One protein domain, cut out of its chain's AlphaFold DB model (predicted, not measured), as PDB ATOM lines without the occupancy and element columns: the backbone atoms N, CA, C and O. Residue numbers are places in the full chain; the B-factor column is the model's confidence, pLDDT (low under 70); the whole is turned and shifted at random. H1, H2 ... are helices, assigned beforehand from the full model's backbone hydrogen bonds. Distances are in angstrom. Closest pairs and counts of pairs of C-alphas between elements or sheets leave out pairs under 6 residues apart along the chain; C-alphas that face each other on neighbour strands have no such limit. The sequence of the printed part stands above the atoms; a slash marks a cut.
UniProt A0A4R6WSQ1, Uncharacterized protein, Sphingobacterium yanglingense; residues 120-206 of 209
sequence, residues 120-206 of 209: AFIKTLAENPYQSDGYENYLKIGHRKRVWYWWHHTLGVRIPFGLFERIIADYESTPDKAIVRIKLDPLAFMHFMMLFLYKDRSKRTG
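This is residues 120 to 206 of the 209 residues of an uncharacterized protein of Sphingobacterium yanglingense (UniProt A0A4R6WSQ1). H6, the longest helix, has its far end, residues 198 to 204, sticking out of a compact body in which H4 lies across H3 and H5, two helices that run the same way. H2 sits near the beginnings of H3 and H5, and H1 lies at the opposite end of the body. The printed part has 87 residues with six named helices, H1 to H6 in chain order, and no named strand: all helix. It is compact, with a radius of gyration of the C-alphas of 12.8 A and spans of 41 by 31 by 19 A.

H6, residues 186 to 204, is 27.1 A long, from C-alpha 186 at (40.525, 12.530, 0.875) to C-alpha 204 at (51.004, 2.170, 23.575). H5 is residues 175 to 184, H4 is 161 to 171, and H3, 18.9 A long, is 141 to 154. H2 is 136 to 139, and H1, 120 to 127, begins at (45.781, 25.300, 2.934).

H6 touches H4 with residues 189 to 196 alone, about perpendicular at 76 degrees; the closest C-alphas, of Ile 167 and Met 193, are 6.3 A apart. H4 touches H5 at 82 degrees, about perpendicular, the C-alphas of Ile 168 and Ala 178 being closest at 5.9 A. H2 touches H5, closest at C-alphas 138 and 176, 4.7 A. H1 touches no helix. Every O i to N i+4 pair is within hydrogen-bond range in H1, H3, H4, H5 and H6; H2 is too short for one.

The farthest C-alphas, of Gly 134 and Gly 206, are 41.4 A apart. The printed part has no cut and no long link. pLDDT is under 70 at residues 120, 133, 201 to 202 and 204 to 206.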
ATOM      1  N   ALA A 120      44.524  25.581   3.613       64.75
ATOM      2  CA  ALA A 120      45.781  25.300   2.934       64.75
ATOM      3  C   ALA A 120      45.857  23.864   2.384       64.75
ATOM      4  O   ALA A 120      46.213  23.697   1.228       64.75
ATOM      5  N   PHE A 121      45.465  22.843   3.157       71.56
ATOM      6  CA  PHE A 121      45.396  21.458   2.675       71.56
ATOM      7  C   PHE A 121      44.359  21.308   1.559       71.56
ATOM      8  O   PHE A 121      44.674  20.739   0.527       71.56
ATOM      9  N   ILE A 122      43.152  21.863   1.729       72.56
ATOM     10  CA  ILE A 122      42.091  21.779   0.710       72.56
ATOM     11  C   ILE A 122      42.525  22.474  -0.589       72.56
ATOM     12  O   ILE A 122      42.299  21.936  -1.666       72.56
ATOM     13  N   LYS A 123      43.189  23.633  -0.495       75.12
ATOM     14  CA  LYS A 123      43.774  24.326  -1.652       75.12
ATOM     15  C   LYS A 123      44.866  23.494  -2.317       75.12
ATOM     16  O   LYS A 123      44.782  23.252  -3.509       75.12
ATOM     17  N   THR A 124      45.816  22.979  -1.536       80.06
ATOM     18  CA  THR A 124      46.916  22.142  -2.049       80.06
ATOM     19  C   THR A 124      46.380  20.887  -2.741       80.06
ATOM     20  O   THR A 124      46.867  20.513  -3.801       80.06
ATOM     21  N   LEU A 125      45.349  20.263  -2.166       83.81
ATOM     22  CA  LEU A 125      44.659  19.103  -2.724       83.81
ATOM     23  C   LEU A 125      43.948  19.434  -4.044       83.81
ATOM     24  O   LEU A 125      44.031  18.649  -4.981       83.81
ATOM     25  N   ALA A 126      43.267  20.582  -4.123       84.00
ATOM     26  CA  ALA A 126      42.592  21.031  -5.341       84.00
ATOM     27  C   ALA A 126      43.582  21.402  -6.458       84.00
ATOM     28  O   ALA A 126      43.324  21.120  -7.623       84.00
ATOM     29  N   GLU A 127      44.714  22.009  -6.099       88.25
ATOM     30  CA  GLU A 127      45.789  22.378  -7.028       88.25
ATOM     31  C   GLU A 127      46.587  21.156  -7.508       88.25
ATOM     32  O   GLU A 127      47.124  21.166  -8.611       88.25
ATOM     33  N   ASN A 128      46.656  20.094  -6.697       88.62
ATOM     34  CA  ASN A 128      47.481  18.916  -6.963       88.62
ATOM     35  C   ASN A 128      46.690  17.612  -6.762       88.62
ATOM     36  O   ASN A 128      47.012  16.836  -5.855       88.62
ATOM     37  N   PRO A 129      45.658  17.329  -7.575       86.69
ATOM     38  CA  PRO A 129      44.930  16.070  -7.487       86.69
ATOM     39  C   PRO A 129      45.832  14.886  -7.865       86.69
ATOM     40  O   PRO A 129      46.679  14.983  -8.753       86.69
ATOM     41  N   TYR A 130      45.645  13.738  -7.211       85.81
ATOM     42  CA  TYR A 130      46.403  12.531  -7.540       85.81
ATOM     43  C   TYR A 130      46.021  11.989  -8.924       85.81
ATOM     44  O   TYR A 130      44.848  11.716  -9.189       85.81
ATOM     45  N   GLN A 131      47.014  11.747  -9.780       82.38
ATOM     46  CA  GLN A 131      46.806  11.115 -11.084       82.38
ATOM     47  C   GLN A 131      46.695   9.592 -10.947       82.38
ATOM     48  O   GLN A 131      47.533   8.937 -10.332       82.38
ATOM     49  N   SER A 132      45.621   9.016 -11.490       78.00
ATOM     50  CA  SER A 132      45.295   7.600 -11.303       78.00
ATOM     51  C   SER A 132      46.129   6.675 -12.190       78.00
ATOM     52  O   SER A 132      46.191   6.864 -13.394       78.00
ATOM     53  N   ASP A 133      46.646   5.597 -11.601       67.94
ATOM     54  CA  ASP A 133      47.484   4.592 -12.268       67.94
ATOM     55  C   ASP A 133      46.693   3.322 -12.655       67.94
ATOM     56  O   ASP A 133      47.288   2.266 -12.839       67.94
ATOM     57  N   GLY A 134      45.357   3.382 -12.728       74.94
ATOM     58  CA  GLY A 134      44.481   2.207 -12.873       74.94
ATOM     59  C   GLY A 134      44.253   1.452 -11.552       74.94
ATOM     60  O   GLY A 134      45.163   1.302 -10.740       74.94
ATOM     61  N   TYR A 135      43.016   1.008 -11.312       74.88
ATOM     62  CA  TYR A 135      42.560   0.454 -10.025       74.88
ATOM     63  C   TYR A 135      43.334  -0.800  -9.584       74.88
ATOM     64  O   TYR A 135      43.847  -0.852  -8.467       74.88
ATOM     65  N   GLU A 136      43.488  -1.769 -10.482       76.56
ATOM     66  CA  GLU A 136      44.100  -3.074 -10.183       76.56
ATOM     67  C   GLU A 136      45.579  -2.961  -9.796       76.56
ATOM     68  O   GLU A 136      46.126  -3.770  -9.043       76.56
ATOM     69  N   ASN A 137      46.239  -1.901 -10.259       85.88
ATOM     70  CA  ASN A 137      47.652  -1.705 -10.007       85.88
ATOM     71  C   ASN A 137      47.967  -1.370  -8.541       85.88
ATOM     72  O   ASN A 137      49.107  -1.554  -8.108       85.88
ATOM     73  N   TYR A 138      46.983  -0.939  -7.746       85.69
ATOM     74  CA  TYR A 138      47.174  -0.641  -6.322       85.69
ATOM     75  C   TYR A 138      47.365  -1.880  -5.442       85.69
ATOM     76  O   TYR A 138      47.759  -1.744  -4.283       85.69
ATOM     77  N   LEU A 139      47.215  -3.088  -5.990       85.12
ATOM     78  CA  LEU A 139      47.685  -4.317  -5.345       85.12
ATOM     79  C   LEU A 139      49.219  -4.388  -5.273       85.12
ATOM     80  O   LEU A 139      49.775  -5.025  -4.374       85.12
ATOM     81  N   LYS A 140      49.928  -3.666  -6.148       90.31
ATOM     82  CA  LYS A 140      51.393  -3.600  -6.158       90.31
ATOM     83  C   LYS A 140      51.893  -2.493  -5.225       90.31
ATOM     84  O   LYS A 140      51.500  -1.330  -5.348       90.31
ATOM     85  N   ILE A 141      52.852  -2.833  -4.358       89.44
ATOM     86  CA  ILE A 141      53.488  -1.901  -3.402       89.44
ATOM     87  C   ILE A 141      54.002  -0.632  -4.099       89.44
ATOM     88  O   ILE A 141      53.829   0.467  -3.581       89.44
ATOM     89  N   GLY A 142      54.594  -0.758  -5.294       90.00
ATOM     90  CA  GLY A 142      55.140   0.382  -6.041       90.00
ATOM     91  C   GLY A 142      54.104   1.465  -6.361       90.00
ATOM     92  O   GLY A 142      54.401   2.651  -6.235       90.00
ATOM     93  N   HIS A 143      52.872   1.076  -6.699       90.19
ATOM     94  CA  HIS A 143      51.787   2.021  -6.978       90.19
ATOM     95  C   HIS A 143      51.258   2.659  -5.690       90.19
ATOM     96  O   HIS A 143      51.032   3.866  -5.646       90.19
ATOM     97  N   ARG A 144      51.141   1.893  -4.596       91.75
ATOM     98  CA  ARG A 144      50.751   2.454  -3.288       91.75
ATOM     99  C   ARG A 144      51.784   3.420  -2.732       91.75
ATOM    100  O   ARG A 144      51.421   4.443  -2.159       91.75
ATOM    101  N   LYS A 145      53.069   3.156  -2.971       93.12
ATOM    102  CA  LYS A 145      54.160   4.062  -2.601       93.12
ATOM    103  C   LYS A 145      54.067   5.406  -3.326       93.12
ATOM    104  O   LYS A 145      54.446   6.417  -2.743       93.12
ATOM    105  N   ARG A 146      53.520   5.461  -4.546       91.44
ATOM    106  CA  ARG A 146      53.241   6.737  -5.233       91.44
ATOM    107  C   ARG A 146      52.088   7.503  -4.595       91.44
ATOM    108  O   ARG A 146      52.209   8.708  -4.398       91.44
ATOM    109  N   VAL A 147      51.024   6.811  -4.186       91.25
ATOM    110  CA  VAL A 147      49.933   7.437  -3.422       91.25
ATOM    111  C   VAL A 147      50.455   7.980  -2.093       91.25
ATOM    112  O   VAL A 147      50.197   9.131  -1.749       91.25
ATOM    113  N   TRP A 148      51.253   7.188  -1.377       93.75
ATOM    114  CA  TRP A 148      51.948   7.638  -0.173       93.75
ATOM    115  C   TRP A 148      52.816   8.866  -0.442       93.75
ATOM    116  O   TRP A 148      52.748   9.832   0.311       93.75
ATOM    117  N   TYR A 149      53.615   8.844  -1.513       92.69
ATOM    118  CA  TYR A 149      54.502   9.946  -1.869       92.69
ATOM    119  C   TYR A 149      53.715  11.237  -2.090       92.69
ATOM    120  O   TYR A 149      54.100  12.282  -1.577       92.69
ATOM    121  N   TRP A 150      52.576  11.160  -2.776       91.56
ATOM    122  CA  TRP A 150      51.680  12.296  -2.953       91.56
ATOM    123  C   TRP A 150      51.138  12.828  -1.619       91.56
ATOM    124  O   TRP A 150      51.261  14.017  -1.333       91.56
ATOM    125  N   TRP A 151      50.627  11.961  -0.741       89.19
ATOM    126  CA  TRP A 151      50.196  12.375   0.601       89.19
ATOM    127  C   TRP A 151      51.332  13.021   1.403       89.19
ATOM    128  O   TRP A 151      51.146  14.059   2.040       89.19
ATOM    129  N   HIS A 152      52.516  12.420   1.349       88.31
ATOM    130  CA  HIS A 152      53.650  12.800   2.171       88.31
ATOM    131  C   HIS A 152      54.338  14.078   1.697       88.31
ATOM    132  O   HIS A 152      54.566  14.995   2.491       88.31
ATOM    133  N   HIS A 153      54.654  14.146   0.410       83.00
ATOM    134  CA  HIS A 153      55.463  15.207  -0.173       83.00
ATOM    135  C   HIS A 153      54.617  16.297  -0.829       83.00
ATOM    136  O   HIS A 153      54.967  17.467  -0.704       83.00
ATOM    137  N   THR A 154      53.498  15.952  -1.472       84.81
ATOM    138  CA  THR A 154      52.631  16.939  -2.137       84.81
ATOM    139  C   THR A 154      51.643  17.568  -1.160       84.81
ATOM    140  O   THR A 154      51.567  18.787  -1.063       84.81
ATOM    141  N   LEU A 155      50.911  16.755  -0.389       81.38
ATOM    142  CA  LEU A 155      49.906  17.255   0.562       81.38
ATOM    143  C   LEU A 155      50.485  17.604   1.946       81.38
ATOM    144  O   LEU A 155      49.790  18.183   2.785       81.38
ATOM    145  N   GLY A 156      51.752  17.257   2.196       78.94
ATOM    146  CA  GLY A 156      52.482  17.597   3.420       78.94
ATOM    147  C   GLY A 156      52.117  16.760   4.653       78.94
ATOM    148  O   GLY A 156      52.399  17.178   5.778       78.94
ATOM    149  N   VAL A 157      51.489  15.594   4.474       81.06
ATOM    150  CA  VAL A 157      51.098  14.686   5.563       81.06
ATOM    151  C   VAL A 157      52.246  13.733   5.894       81.06
ATOM    152  O   VAL A 157      52.459  12.718   5.236       81.06
ATOM    153  N   ARG A 158      53.000  14.047   6.948       81.50
ATOM    154  CA  ARG A 158      54.227  13.323   7.311       81.50
ATOM    155  C   ARG A 158      53.968  12.028   8.071       81.50
ATOM    156  O   ARG A 158      54.000  12.004   9.296       81.50
ATOM    157  N   ILE A 159      53.754  10.941   7.332       80.94
ATOM    158  CA  ILE A 159      53.634   9.581   7.877       80.94
ATOM    159  C   ILE A 159      54.639   8.625   7.216       80.94
ATOM    160  O   ILE A 159      54.814   8.679   5.997       80.94
ATOM    161  N   PRO A 160      55.293   7.718   7.966       88.69
ATOM    162  CA  PRO A 160      56.135   6.678   7.375       88.69
ATOM    163  C   PRO A 160      55.329   5.738   6.472       88.69
ATOM    164  O   PRO A 160      54.188   5.405   6.791       88.69
ATOM    165  N   PHE A 161      55.933   5.237   5.391       92.06
ATOM    166  CA  PHE A 161      55.242   4.349   4.445       92.06
ATOM    167  C   PHE A 161      54.680   3.081   5.108       92.06
ATOM    168  O   PHE A 161      53.538   2.715   4.864       92.06
ATOM    169  N   GLY A 162      55.429   2.446   6.018       90.25
ATOM    170  CA  GLY A 162      54.927   1.267   6.737       90.25
ATOM    171  C   GLY A 162      53.692   1.564   7.599       90.25
ATOM    172  O   GLY A 162      52.800   0.731   7.718       90.25
ATOM    173  N   LEU A 163      53.599   2.774   8.161       89.19
ATOM    174  CA  LEU A 163      52.417   3.207   8.904       89.19
ATOM    175  C   LEU A 163      51.248   3.502   7.960       89.19
ATOM    176  O   LEU A 163      50.119   3.135   8.265       89.19
ATOM    177  N   PHE A 164      51.524   4.107   6.806       92.00
ATOM    178  CA  PHE A 164      50.533   4.318   5.754       92.00
ATOM    179  C   PHE A 164      49.919   3.004   5.256       92.00
ATOM    180  O   PHE A 164      48.699   2.919   5.158       92.00
ATOM    181  N   GLU A 165      50.724   1.962   5.031       94.06
ATOM    182  CA  GLU A 165      50.220   0.636   4.639       94.06
ATOM    183  C   GLU A 165      49.327   0.019   5.727       94.06
ATOM    184  O   GLU A 165      48.278  -0.540   5.414       94.06
ATOM    185  N   ARG A 166      49.682   0.178   7.011       92.94
ATOM    186  CA  ARG A 166      48.825  -0.258   8.131       92.94
ATOM    187  C   ARG A 166      47.493   0.490   8.159       92.94
ATOM    188  O   ARG A 166      46.459  -0.129   8.379       92.94
ATOM    189  N   ILE A 167      47.520   1.807   7.940       91.06
ATOM    190  CA  ILE A 167      46.309   2.635   7.883       91.06
ATOM    191  C   ILE A 167      45.436   2.202   6.700       91.06
ATOM    192  O   ILE A 167      44.230   2.071   6.864       91.06
ATOM    193  N   ILE A 168      46.026   1.951   5.527       93.88
ATOM    194  CA  ILE A 168      45.304   1.451   4.349       93.88
ATOM    195  C   ILE A 168      44.616   0.120   4.647       93.88
ATOM    196  O   ILE A 168      43.442  -0.031   4.323       93.88
ATOM    197  N   ALA A 169      45.335  -0.815   5.270       91.31
ATOM    198  CA  ALA A 169      44.811  -2.138   5.591       91.31
ATOM    199  C   ALA A 169      43.652  -2.097   6.604       91.31
ATOM    200  O   ALA A 169      42.780  -2.954   6.558       91.31
ATOM    201  N   ASP A 170      43.633  -1.109   7.506       92.12
ATOM    202  CA  ASP A 170      42.531  -0.907   8.460       92.12
ATOM    203  C   ASP A 170      41.365  -0.109   7.847       92.12
ATOM    204  O   ASP A 170      40.233  -0.184   8.323       92.12
ATOM    205  N   TYR A 171      41.626   0.681   6.799       91.31
ATOM    206  CA  TYR A 171      40.627   1.560   6.189       91.31
ATOM    207  C   TYR A 171      39.625   0.811   5.311       91.31
ATOM    208  O   TYR A 171      38.451   1.180   5.266       91.31
ATOM    209  N   GLU A 172      40.085  -0.221   4.605       91.88
ATOM    210  CA  GLU A 172      39.280  -1.020   3.685       91.88
ATOM    211  C   GLU A 172      39.772  -2.463   3.598       91.88
ATOM    212  O   GLU A 172      40.929  -2.771   3.868       91.88
ATOM    213  N   SER A 173      38.885  -3.341   3.122       88.62
ATOM    214  CA  SER A 173      39.158  -4.779   2.950       88.62
ATOM    215  C   SER A 173      40.345  -5.101   2.034       88.62
ATOM    216  O   SER A 173      40.961  -6.155   2.168       88.62
ATOM    217  N   THR A 174      40.641  -4.224   1.075       89.94
ATOM    218  CA  THR A 174      41.710  -4.412   0.088       89.94
ATOM    219  C   THR A 174      42.388  -3.072  -0.219       89.94
ATOM    220  O   THR A 174      41.722  -2.029  -0.190       89.94
ATOM    221  N   PRO A 175      43.705  -3.056  -0.508       87.38
ATOM    222  CA  PRO A 175      44.440  -1.805  -0.678       87.38
ATOM    223  C   PRO A 175      43.949  -0.954  -1.853       87.38
ATOM    224  O   PRO A 175      43.899   0.268  -1.764       87.38
ATOM    225  N   ASP A 176      43.558  -1.582  -2.952       88.31
ATOM    226  CA  ASP A 176      42.991  -0.930  -4.131       88.31
ATOM    227  C   ASP A 176      41.677  -0.198  -3.820       88.31
ATOM    228  O   ASP A 176      41.551   0.984  -4.157       88.31
ATOM    229  N   LYS A 177      40.746  -0.831  -3.093       89.44
ATOM    230  CA  LYS A 177      39.520  -0.178  -2.607       89.44
ATOM    231  C   LYS A 177      39.832   0.980  -1.668       89.44
ATOM    232  O   LYS A 177      39.231   2.046  -1.811       89.44
ATOM    233  N   ALA A 178      40.807   0.810  -0.769       90.56
ATOM    234  CA  ALA A 178      41.266   1.887   0.106       90.56
ATOM    235  C   ALA A 178      41.718   3.098  -0.717       90.56
ATOM    236  O   ALA A 178      41.241   4.209  -0.493       90.56
ATOM    237  N   ILE A 179      42.586   2.885  -1.713       90.25
ATOM    238  CA  ILE A 179      43.100   3.952  -2.579       90.25
ATOM    239  C   ILE A 179      41.986   4.613  -3.401       90.25
ATOM    240  O   ILE A 179      41.991   5.834  -3.554       90.25
ATOM    241  N   VAL A 180      41.013   3.859  -3.918       88.00
ATOM    242  CA  VAL A 180      39.857   4.449  -4.618       88.00
ATOM    243  C   VAL A 180      39.058   5.345  -3.678       88.00
ATOM    244  O   VAL A 180      38.762   6.491  -4.020       88.00
ATOM    245  N   ARG A 181      38.766   4.869  -2.467       87.38
ATOM    246  CA  ARG A 181      38.007   5.630  -1.473       87.38
ATOM    247  C   ARG A 181      38.753   6.877  -0.996       87.38
ATOM    248  O   ARG A 181      38.142   7.931  -0.857       87.38
ATOM    249  N   ILE A 182      40.074   6.782  -0.848       89.12
ATOM    250  CA  ILE A 182      40.969   7.913  -0.568       89.12
ATOM    251  C   ILE A 182      40.823   9.014  -1.618       89.12
ATOM    252  O   ILE A 182      40.858  10.185  -1.266       89.12
ATOM    253  N   LYS A 183      40.675   8.660  -2.898       83.50
ATOM    254  CA  LYS A 183      40.512   9.644  -3.978       83.50
ATOM    255  C   LYS A 183      39.131  10.286  -3.982       83.50
ATOM    256  O   LYS A 183      39.032  11.478  -4.251       83.50
ATOM    257  N   LEU A 184      38.090   9.495  -3.717       83.38
ATOM    258  CA  LEU A 184      36.708   9.976  -3.677       83.38
ATOM    259  C   LEU A 184      36.485  10.936  -2.509       83.38
ATOM    260  O   LEU A 184      35.823  11.957  -2.674       83.38
ATOM    261  N   ASP A 185      37.059  10.626  -1.345       80.38
ATOM    262  CA  ASP A 185      36.968  11.484  -0.170       80.38
ATOM    263  C   ASP A 185      38.292  11.518   0.621       80.38
ATOM    264  O   ASP A 185      38.456  10.842   1.649       80.38
ATOM    265  N   PRO A 186      39.253  12.354   0.179       80.38
ATOM    266  CA  PRO A 186      40.525  12.530   0.875       80.38
ATOM    267  C   PRO A 186      40.344  13.044   2.309       80.38
ATOM    268  O   PRO A 186      41.163  12.761   3.185       80.38
ATOM    269  N   LEU A 187      39.265  13.784   2.588       76.31
ATOM    270  CA  LEU A 187      38.992  14.314   3.922       76.31
ATOM    271  C   LEU A 187      38.504  13.216   4.870       76.31
ATOM    272  O   LEU A 187      38.945  13.180   6.024       76.31
ATOM    273  N   ALA A 188      37.651  12.305   4.399       75.31
ATOM    274  CA  ALA A 188      37.240  11.135   5.170       75.31
ATOM    275  C   ALA A 188      38.428  10.224   5.479       75.31
ATOM    276  O   ALA A 188      38.560   9.771   6.618       75.31
ATOM    277  N   PHE A 189      39.328  10.005   4.517       84.81
ATOM    278  CA  PHE A 189      40.551   9.257   4.793       84.81
ATOM    279  C   PHE A 189      41.453   9.970   5.800       84.81
ATOM    280  O   PHE A 189      41.939   9.346   6.740       84.81
ATOM    281  N   MET A 190      41.636  11.287   5.673       78.69
ATOM    282  CA  MET A 190      42.411  12.061   6.644       78.69
ATOM    283  C   MET A 190      41.814  11.947   8.055       78.69
ATOM    284  O   MET A 190      42.554  11.813   9.029       78.69
ATOM    285  N   HIS A 191      40.482  11.948   8.182       71.44
ATOM    286  CA  HIS A 191      39.798  11.696   9.453       71.44
ATOM    287  C   HIS A 191      40.061  10.280   9.968       71.44
ATOM    288  O   HIS A 191      40.426  10.102  11.131       71.44
ATOM    289  N   PHE A 192      39.929   9.274   9.114       80.81
ATOM    290  CA  PHE A 192      40.213   7.899   9.494       80.81
ATOM    291  C   PHE A 192      41.657   7.725   9.981       80.81
ATOM    292  O   PHE A 192      41.882   7.228  11.082       80.81
ATOM    293  N   MET A 193      42.626   8.225   9.216       82.81
ATOM    294  CA  MET A 193      44.042   8.234   9.573       82.81
ATOM    295  C   MET A 193      44.272   8.919  10.928       82.81
ATOM    296  O   MET A 193      44.991   8.392  11.774       82.81
ATOM    297  N   MET A 194      43.621  10.059  11.177       72.31
ATOM    298  CA  MET A 194      43.659  10.745  12.472       72.31
ATOM    299  C   MET A 194      43.177   9.851  13.628       72.31
ATOM    300  O   MET A 194      43.820   9.798  14.678       72.31
ATOM    301  N   LEU A 195      42.065   9.133  13.444       72.81
ATOM    302  CA  LEU A 195      41.530   8.208  14.450       72.81
ATOM    303  C   LEU A 195      42.435   6.991  14.656       72.81
ATOM    304  O   LEU A 195      42.629   6.572  15.798       72.81
ATOM    305  N   PHE A 196      42.996   6.449  13.578       84.00
ATOM    306  CA  PHE A 196      43.926   5.327  13.625       84.00
ATOM    307  C   PHE A 196      45.154   5.669  14.475       84.00
ATOM    308  O   PHE A 196      45.476   4.952  15.420       84.00
ATOM    309  N   LEU A 197      45.796   6.809  14.193       77.31
ATOM    310  CA  LEU A 197      46.987   7.265  14.917       77.31
ATOM    311  C   LEU A 197      46.703   7.526  16.402       77.31
ATOM    312  O   LEU A 197      47.530   7.201  17.253       77.31
ATOM    313  N   TYR A 198      45.527   8.076  16.721       71.06
ATOM    314  CA  TYR A 198      45.090   8.257  18.105       71.06
ATOM    315  C   TYR A 198      44.972   6.911  18.833       71.06
ATOM    316  O   TYR A 198      45.587   6.731  19.882       71.06
ATOM    317  N   LYS A 199      44.244   5.945  18.254       71.38
ATOM    318  CA  LYS A 199      44.049   4.613  18.852       71.38
ATOM    319  C   LYS A 199      45.367   3.850  19.014       71.38
ATOM    320  O   LYS A 199      45.592   3.240  20.055       71.38
ATOM    321  N   ASP A 200      46.244   3.886  18.009       74.38
ATOM    322  CA  ASP A 200      47.560   3.225  18.053       74.38
ATOM    323  C   ASP A 200      48.429   3.797  19.186       74.38
ATOM    324  O   ASP A 200      49.129   3.051  19.870       74.38
ATOM    325  N   ARG A 201      48.336   5.109  19.447       66.25
ATOM    326  CA  ARG A 201      49.026   5.754  20.570       66.25
ATOM    327  C   ARG A 201      48.403   5.408  21.921       66.25
ATOM    328  O   ARG A 201      49.161   5.039  22.812       66.25
ATOM    329  N   SER A 202      47.078   5.488  22.072       66.06
ATOM    330  CA  SER A 202      46.405   5.155  23.340       66.06
ATOM    331  C   SER A 202      46.723   3.736  23.807       66.06
ATOM    332  O   SER A 202      46.987   3.530  24.992       66.06
ATOM    333  N   LYS A 203      46.800   2.780  22.867       72.25
ATOM    334  CA  LYS A 203      47.242   1.402  23.134       72.25
ATOM    335  C   LYS A 203      48.674   1.333  23.668       72.25
ATOM    336  O   LYS A 203      48.942   0.568  24.584       72.25
ATOM    337  N   ARG A 204      49.598   2.132  23.122       66.56
ATOM    338  CA  ARG A 204      51.004   2.170  23.575       66.56
ATOM    339  C   ARG A 204      51.179   2.837  24.933       66.56
ATOM    340  O   ARG A 204      52.097   2.481  25.658       66.56
ATOM    341  N   THR A 205      50.341   3.820  25.257       63.00
ATOM    342  CA  THR A 205      50.426   4.570  26.517       63.00
ATOM    343  C   THR A 205      49.545   3.995  27.625       63.00
ATOM    344  O   THR A 205      49.487   4.594  28.693       63.00
ATOM    345  N   GLY A 206      48.837   2.886  27.379       52.25
ATOM    346  CA  GLY A 206      47.948   2.254  28.361       52.25
ATOM    347  C   GLY A 206      46.783   3.141  28.812       52.25
ATOM    348  O   GLY A 206      46.231   2.916  29.875       52.25
TER     349      GLY A 206